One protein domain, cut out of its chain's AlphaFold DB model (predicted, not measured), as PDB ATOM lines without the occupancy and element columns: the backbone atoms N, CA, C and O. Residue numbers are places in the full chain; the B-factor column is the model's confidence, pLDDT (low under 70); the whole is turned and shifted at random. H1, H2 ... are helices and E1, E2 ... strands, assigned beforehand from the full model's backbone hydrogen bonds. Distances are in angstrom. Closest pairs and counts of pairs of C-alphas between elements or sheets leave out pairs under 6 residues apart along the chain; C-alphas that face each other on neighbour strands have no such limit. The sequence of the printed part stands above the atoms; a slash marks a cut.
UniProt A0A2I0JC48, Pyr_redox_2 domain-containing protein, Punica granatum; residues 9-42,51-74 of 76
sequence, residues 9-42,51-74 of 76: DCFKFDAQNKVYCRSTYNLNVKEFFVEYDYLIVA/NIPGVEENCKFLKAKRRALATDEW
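What this domain is: This is residues 9 to 42 and 51 to 74 of the 76 residues of the protein "Pyr_redox_2 domain-containing protein" of Punica granatum (UniProt A0A2I0JC48). A small three-stranded sheet, E1 to E3, makes one end, and two short helices, H1 and H2, apart from each other, make the other. The 58 printed residues, under half in named elements, are mixed in class, in the order E1 E2 E3 H1 H2. The sheet, E1 - E2 - E3, is an antiparallel meander, each strand beside the one before. The whole is extended, radius of gyration of the C-alphas 16.7 A, spanning 44 by 30 by 19 A.

Where its parts are: Find C-alpha 9 at (42.754, -25.863, 53.037), where E1, residues 9 to 13, begins. E2 is residues 18 to 23, 16.0 A long, and E3 32 to 35. H1 is 55 to 58; H2, 65 to 72, 11.0 A long, ends at (41.523, -37.127, 29.973).

How they stand to each other: In hairpin E1 and E2, N 9 and O 22 are 2.9 A apart; in hairpin E2 and E3, N 21 and O 32 are 2.8 A apart, both within hydrogen-bond range. Neither helix is on the sheet. In H2, 3 of 4 O i to N i+4 pairs are within range; H1 is too short for one.

The domain as a whole: Residues 43 to 50 are not printed; C-alphas 42 and 51 are 24.8 A apart. Residues 51 to 59, of which 55 to 58 belong to H1, stand free. No link printed whole is long. Model pLDDT is under 70 at residues 26 to 29 and 63 to 74.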
ATOM      1  N   ASP A   9      42.123 -26.988  53.716       89.38
ATOM      2  CA  ASP A   9      42.754 -25.863  53.037       89.38
ATOM      3  C   ASP A   9      43.123 -24.785  54.061       89.38
ATOM      4  O   ASP A   9      42.257 -24.238  54.752       89.38
ATOM      5  N   CYS A  10      44.409 -24.442  54.133       90.50
ATOM      6  CA  CYS A  10      44.876 -23.268  54.863       90.50
ATOM      7  C   CYS A  10      44.549 -22.005  54.055       90.50
ATOM      8  O   CYS A  10      45.045 -21.829  52.940       90.50
ATOM      9  N   PHE A  11      43.746 -21.104  54.622       90.12
ATOM     10  CA  PHE A  11      43.331 -19.867  53.943       90.12
ATOM     11  C   PHE A  11      43.920 -18.601  54.567       90.12
ATOM     12  O   PHE A  11      43.944 -17.552  53.923       90.12
ATOM     13  N   LYS A  12      44.402 -18.684  55.807       90.62
ATOM     14  CA  LYS A  12      45.049 -17.580  56.513       90.62
ATOM     15  C   LYS A  12      46.035 -18.145  57.525       90.62
ATOM     16  O   LYS A  12      45.783 -19.181  58.124       90.62
ATOM     17  N   PHE A  13      47.128 -17.438  57.753       90.81
ATOM     18  CA  PHE A  13      47.975 -17.631  58.922       90.81
ATOM     19  C   PHE A  13      48.332 -16.255  59.472       90.81
ATOM     20  O   PHE A  13      48.327 -15.266  58.732       90.81
ATOM     21  N   ASP A  14      48.571 -16.176  60.769       88.56
ATOM     22  CA  ASP A  14      49.200 -15.013  61.374       88.56
ATOM     23  C   ASP A  14      50.673 -15.302  61.647       88.56
ATOM     24  O   ASP A  14      51.102 -16.445  61.604       88.56
ATOM     25  N   ALA A  15      51.473 -14.257  61.847       83.88
ATOM     26  CA  ALA A  15      52.888 -14.421  62.165       83.88
ATOM     27  C   ALA A  15      53.121 -14.697  63.659       83.88
ATOM     28  O   ALA A  15      54.266 -14.901  64.054       83.88
ATOM     29  N   GLN A  16      52.071 -14.650  64.487       87.88
ATOM     30  CA  GLN A  16      52.199 -14.848  65.923       87.88
ATOM     31  C   GLN A  16      52.319 -16.333  66.244       87.88
ATOM     32  O   GLN A  16      53.352 -16.739  66.766       87.88
ATOM     33  N   ASN A  17      51.283 -17.121  65.953       91.81
ATOM     34  CA  ASN A  17      51.244 -18.544  66.281       91.81
ATOM     35  C   ASN A  17      50.035 -19.317  65.722       91.81
ATOM     36  O   ASN A  17      49.822 -20.434  66.184       91.81
ATOM     37  N   LYS A  18      49.215 -18.798  64.790       93.75
ATOM     38  CA  LYS A  18      48.015 -19.526  64.314       93.75
ATOM     39  C   LYS A  18      47.932 -19.684  62.808       93.75
ATOM     40  O   LYS A  18      48.131 -18.752  62.030       93.75
ATOM     41  N   VAL A  19      47.519 -20.881  62.405       94.12
ATOM     42  CA  VAL A  19      47.081 -21.194  61.043       94.12
ATOM     43  C   VAL A  19      45.585 -21.467  61.054       94.12
ATOM     44  O   VAL A  19      45.105 -22.255  61.862       94.12
ATOM     45  N   TYR A  20      44.856 -20.829  60.145       93.31
ATOM     46  CA  TYR A  20      43.420 -20.977  59.959       93.31
ATOM     47  C   TYR A  20      43.143 -21.886  58.764       93.31
ATOM     48  O   TYR A  20      43.564 -21.622  57.631       93.31
ATOM     49  N   CYS A  21      42.393 -22.946  59.032       92.31
ATOM     50  CA  CYS A  21      42.118 -24.023  58.102       92.31
ATOM     51  C   CYS A  21      40.614 -24.229  57.943       92.31
ATOM     52  O   CYS A  21      39.832 -24.049  58.878       92.31
ATOM     53  N   ARG A  22      40.208 -24.657  56.751       90.31
ATOM     54  CA  ARG A  22      38.833 -25.046  56.429       90.31
ATOM     55  C   ARG A  22      38.809 -26.480  55.921       90.31
ATOM     56  O   ARG A  22      39.576 -26.821  55.025       90.31
ATOM     57  N   SER A  23      37.931 -27.313  56.482       86.31
ATOM     58  CA  SER A  23      37.801 -28.708  56.045       86.31
ATOM     59  C   SER A  23      37.345 -28.780  54.587       86.31
ATOM     60  O   SER A  23      36.414 -28.085  54.183       86.31
ATOM     61  N   THR A  24      37.995 -29.639  53.804       76.12
ATOM     62  CA  THR A  24      37.652 -29.899  52.397       76.12
ATOM     63  C   THR A  24      36.551 -30.950  52.240       76.12
ATOM     64  O   THR A  24      35.915 -31.003  51.189       76.12
ATOM     65  N   TYR A  25      36.304 -31.768  53.271       70.31
ATOM     66  CA  TYR A  25      35.386 -32.913  53.218       70.31
ATOM     67  C   TYR A  25      34.071 -32.683  53.978       70.31
ATOM     68  O   TYR A  25      33.028 -33.194  53.579       70.31
ATOM     69  N   ASN A  26      34.091 -31.907  55.068       63.56
ATOM     70  CA  ASN A  26      32.951 -31.780  55.978       63.56
ATOM     71  C   ASN A  26      32.430 -30.337  56.045       63.56
ATOM     72  O   ASN A  26      32.928 -29.515  56.808       63.56
ATOM     73  N   LEU A  27      31.370 -30.042  55.284       63.38
ATOM     74  CA  LEU A  27      30.739 -28.710  55.209       63.38
ATOM     75  C   LEU A  27      30.201 -28.195  56.559       63.38
ATOM     76  O   LEU A  27      30.004 -26.990  56.730       63.38
ATOM     77  N   ASN A  28      29.972 -29.099  57.516       66.94
ATOM     78  CA  ASN A  28      29.448 -28.777  58.843       66.94
ATOM     79  C   ASN A  28      30.531 -28.306  59.832       66.94
ATOM     80  O   ASN A  28      30.197 -27.646  60.813       66.94
ATOM     81  N   VAL A  29      31.816 -28.584  59.573       64.38
ATOM     82  CA  VAL A  29      32.948 -28.027  60.334       64.38
ATOM     83  C   VAL A  29      33.617 -26.987  59.448       64.38
ATOM     84  O   VAL A  29      34.524 -27.284  58.673       64.38
ATOM     85  N   LYS A  30      33.093 -25.761  59.513       74.94
ATOM     86  CA  LYS A  30      33.447 -24.708  58.560       74.94
ATOM     87  C   LYS A  30      34.904 -24.279  58.675       74.94
ATOM     88  O   LYS A  30      35.575 -24.198  57.656       74.94
ATOM     89  N   GLU A  31      35.399 -23.997  59.876       88.38
ATOM     90  CA  GLU A  31      36.719 -23.389  60.072       88.38
ATOM     91  C   GLU A  31      37.284 -23.777  61.440       88.38
ATOM     92  O   GLU A  31      36.547 -23.898  62.418       88.38
ATOM     93  N   PHE A  32      38.595 -23.979  61.506       90.25
ATOM     94  CA  PHE A  32      39.331 -24.217  62.743       90.25
ATOM     95  C   PHE A  32      40.711 -23.567  62.660       90.25
ATOM     96  O   PHE A  32      41.162 -23.179  61.581       90.25
ATOM     97  N   PHE A  33      41.387 -23.448  63.799       92.44
ATOM     98  CA  PHE A  33      42.764 -22.974  63.843       92.44
ATOM     99  C   PHE A  33      43.672 -23.980  64.542       92.44
ATOM    100  O   PHE A  33      43.228 -24.768  65.377       92.44
ATOM    101  N   VAL A  34      44.948 -23.937  64.178       91.88
ATOM    102  CA  VAL A  34      46.015 -24.725  64.789       91.88
ATOM    103  C   VAL A  34      47.069 -23.760  65.303       91.88
ATOM    104  O   VAL A  34      47.546 -22.910  64.549       91.88
ATOM    105  N   GLU A  35      47.400 -23.886  66.584       93.62
ATOM    106  CA  GLU A  35      48.501 -23.151  67.201       93.62
ATOM    107  C   GLU A  35      49.837 -23.849  66.918       93.62
ATOM    108  O   GLU A  35      49.908 -25.081  66.906       93.62
ATOM    109  N   TYR A  36      50.886 -23.066  66.670       92.00
ATOM    110  CA  TYR A  36      52.229 -23.560  66.379       92.00
ATOM    111  C   TYR A  36      53.300 -22.739  67.103       92.00
ATOM    112  O   TYR A  36      53.155 -21.532  67.277       92.00
ATOM    113  N   ASP A  37      54.419 -23.383  67.431       92.88
ATOM    114  CA  ASP A  37      55.649 -22.692  67.851       92.88
ATOM    115  C   ASP A  37      56.559 -22.402  66.648       92.88
ATOM    116  O   ASP A  37      57.167 -21.342  66.537       92.88
ATOM    117  N   TYR A  38      56.594 -23.336  65.692       91.44
ATOM    118  CA  TYR A  38      57.319 -23.209  64.431       91.44
ATOM    119  C   TYR A  38      56.414 -23.577  63.255       91.44
ATOM    120  O   TYR A  38      55.809 -24.650  63.240       91.44
ATOM    121  N   LEU A  39      56.358 -22.700  62.249       92.25
ATOM    122  CA  LEU A  39      55.593 -22.912  61.021       92.25
ATOM    123  C   LEU A  39      56.526 -23.232  59.850       92.25
ATOM    124  O   LEU A  39      57.402 -22.440  59.507       92.25
ATOM    125  N   ILE A  40      56.293 -24.372  59.198       92.19
ATOM    126  CA  ILE A  40      56.971 -24.762  57.956       92.19
ATOM    127  C   ILE A  40      55.967 -24.646  56.809       92.19
ATOM    128  O   ILE A  40      54.962 -25.355  56.783       92.19
ATOM    129  N   VAL A  41      56.244 -23.773  55.837       90.94
ATOM    130  CA  VAL A  41      55.369 -23.561  54.674       90.94
ATOM    131  C   VAL A  41      55.927 -24.297  53.457       90.94
ATOM    132  O   VAL A  41      56.924 -23.883  52.874       90.94
ATOM    133  N   ALA A  42      55.252 -25.374  53.047       91.88
ATOM    134  CA  ALA A  42      55.643 -26.215  51.909       91.88
ATOM    135  C   ALA A  42      54.508 -26.393  50.876       91.88
ATOM    136  O   ALA A  42      54.386 -27.435  50.238       91.88
ATOM    137  N   ASN A  51      49.288 -12.044  33.957       82.50
ATOM    138  CA  ASN A  51      48.180 -11.158  33.623       82.50
ATOM    139  C   ASN A  51      47.863 -11.101  32.115       82.50
ATOM    140  O   ASN A  51      47.350 -10.095  31.622       82.50
ATOM    141  N   ILE A  52      48.188 -12.168  31.374       88.56
ATOM    142  CA  ILE A  52      47.859 -12.286  29.955       88.56
ATOM    143  C   ILE A  52      46.375 -12.677  29.857       88.56
ATOM    144  O   ILE A  52      46.001 -13.757  30.327       88.56
ATOM    145  N   PRO A  53      45.517 -11.821  29.271       87.56
ATOM    146  CA  PRO A  53      44.086 -12.089  29.183       87.56
ATOM    147  C   PRO A  53      43.826 -13.351  28.353       87.56
ATOM    148  O   PRO A  53      44.459 -13.561  27.318       87.56
ATOM    149  N   GLY A  54      42.902 -14.200  28.800       85.19
ATOM    150  CA  GLY A  54      42.559 -15.448  28.122       85.19
ATOM    151  C   GLY A  54      43.372 -16.666  28.571       85.19
ATOM    152  O   GLY A  54      43.006 -17.783  28.210       85.19
ATOM    153  N   VAL A  55      44.461 -16.507  29.332       86.12
ATOM    154  CA  VAL A  55      45.293 -17.646  29.764       86.12
ATOM    155  C   VAL A  55      44.626 -18.446  30.885       86.12
ATOM    156  O   VAL A  55      44.714 -19.672  30.893       86.12
ATOM    157  N   GLU A  56      43.937 -17.795  31.822       82.44
ATOM    158  CA  GLU A  56      43.239 -18.507  32.900       82.44
ATOM    159  C   GLU A  56      42.036 -19.297  32.380       82.44
ATOM    160  O   GLU A  56      41.771 -20.401  32.861       82.44
ATOM    161  N   GLU A  57      41.360 -18.756  31.367       82.56
ATOM    162  CA  GLU A  57      40.149 -19.317  30.780       82.56
ATOM    163  C   GLU A  57      40.448 -20.396  29.732       82.56
ATOM    164  O   GLU A  57      39.772 -21.423  29.702       82.56
ATOM    165  N   ASN A  58      41.464 -20.192  28.882       80.88
ATOM    166  CA  ASN A  58      41.719 -21.061  27.726       80.88
ATOM    167  C   ASN A  58      42.875 -22.050  27.928       80.88
ATOM    168  O   ASN A  58      42.953 -23.048  27.209       80.88
ATOM    169  N   CYS A  59      43.782 -21.822  28.887       77.94
ATOM    170  CA  CYS A  59      44.917 -22.720  29.101       77.94
ATOM    171  C   CYS A  59      44.679 -23.704  30.257       77.94
ATOM    172  O   CYS A  59      44.381 -23.351  31.403       77.94
ATOM    173  N   LYS A  60      44.899 -24.994  29.981       74.50
ATOM    174  CA  LYS A  60      44.872 -26.046  31.001       74.50
ATOM    175  C   LYS A  60      46.246 -26.165  31.671       74.50
ATOM    176  O   LYS A  60      47.180 -26.710  31.097       74.50
ATOM    177  N   PHE A  61      46.374 -25.678  32.907       73.81
ATOM    178  CA  PHE A  61      47.599 -25.849  33.694       73.81
ATOM    179  C   PHE A  61      47.740 -27.283  34.214       73.81
ATOM    180  O   PHE A  61      46.907 -27.760  34.990       73.81
ATOM    181  N   LEU A  62      48.840 -27.942  33.860       70.50
ATOM    182  CA  LEU A  62      49.181 -29.275  34.344       70.50
ATOM    183  C   LEU A  62      49.861 -29.180  35.722       70.50
ATOM    184  O   LEU A  62      51.082 -29.091  35.810       70.50
ATOM    185  N   LYS A  63      49.070 -29.116  36.804       64.69
ATOM    186  CA  LYS A  63      49.609 -28.866  38.159       64.69
ATOM    187  C   LYS A  63      49.246 -29.885  39.242       64.69
ATOM    188  O   LYS A  63      50.013 -30.046  40.184       64.69
ATOM    189  N   ALA A  64      48.114 -30.579  39.144       60.62
ATOM    190  CA  ALA A  64      47.700 -31.560  40.152       60.62
ATOM    191  C   ALA A  64      46.857 -32.691  39.545       60.62
ATOM    192  O   ALA A  64      46.149 -32.472  38.561       60.62
ATOM    193  N   LYS A  65      46.875 -33.877  40.180       54.34
ATOM    194  CA  LYS A  65      46.147 -35.085  39.729       54.34
ATOM    195  C   LYS A  65      44.651 -34.847  39.503       54.34
ATOM    196  O   LYS A  65      44.099 -35.350  38.533       54.34
ATOM    197  N   ARG A  66      44.015 -34.011  40.336       54.22
ATOM    198  CA  ARG A  66      42.590 -33.654  40.200       54.22
ATOM    199  C   ARG A  66      42.273 -32.988  38.854       54.22
ATOM    200  O   ARG A  66      41.154 -33.092  38.378       54.22
ATOM    201  N   ARG A  67      43.259 -32.324  38.236       51.59
ATOM    202  CA  ARG A  67      43.120 -31.666  36.932       51.59
ATOM    203  C   ARG A  67      43.551 -32.555  35.764       51.59
ATOM    204  O   ARG A  67      43.032 -32.355  34.678       51.59
ATOM    205  N   ALA A  68      44.427 -33.538  35.991       56.00
ATOM    206  CA  ALA A  68      44.798 -34.535  34.980       56.00
ATOM    207  C   ALA A  68      43.613 -35.453  34.617       56.00
ATOM    208  O   ALA A  68      43.343 -35.680  33.446       56.00
ATOM    209  N   LEU A  69      42.817 -35.868  35.610       55.47
ATOM    210  CA  LEU A  69      41.592 -36.644  35.359       55.47
ATOM    211  C   LEU A  69      40.577 -35.867  34.498       55.47
ATOM    212  O   LEU A  69      39.955 -36.432  33.608       55.47
ATOM    213  N   ALA A  70      40.474 -34.550  34.704       57.25
ATOM    214  CA  ALA A  70      39.628 -33.672  33.893       57.25
ATOM    215  C   ALA A  70      40.239 -33.314  32.522       57.25
ATOM    216  O   ALA A  70      39.552 -32.733  31.689       57.25
ATOM    217  N   THR A  71      41.527 -33.577  32.261       54.03
ATOM    218  CA  THR A  71      42.079 -33.444  30.900       54.03
ATOM    219  C   THR A  71      41.808 -34.680  30.057       54.03
ATOM    220  O   THR A  71      41.555 -34.516  28.867       54.03
ATOM    221  N   ASP A  72      41.784 -35.863  30.670       58.00
ATOM    222  CA  ASP A  72      41.523 -37.127  29.973       58.00
ATOM    223  C   ASP A  72      40.076 -37.211  29.446       58.00
ATOM    224  O   ASP A  72      39.866 -37.684  28.334       58.00
ATOM    225  N   GLU A  73      39.089 -36.660  30.167       57.62
ATOM    226  CA  GLU A  73      37.682 -36.587  29.714       57.62
ATOM    227  C   GLU A  73      37.455 -35.696  28.480       57.62
ATOM    228  O   GLU A  73      36.475 -35.874  27.770       57.62
ATOM    229  N   TRP A  74      38.336 -34.726  28.213       52.03
ATOM    230  CA  TRP A  74      38.217 -33.821  27.057       52.03
ATOM    231  C   TRP A  74      39.011 -34.290  25.831       52.03
ATOM    232  O   TRP A  74      38.978 -33.621  24.800       52.03
TER     233      TRP A  74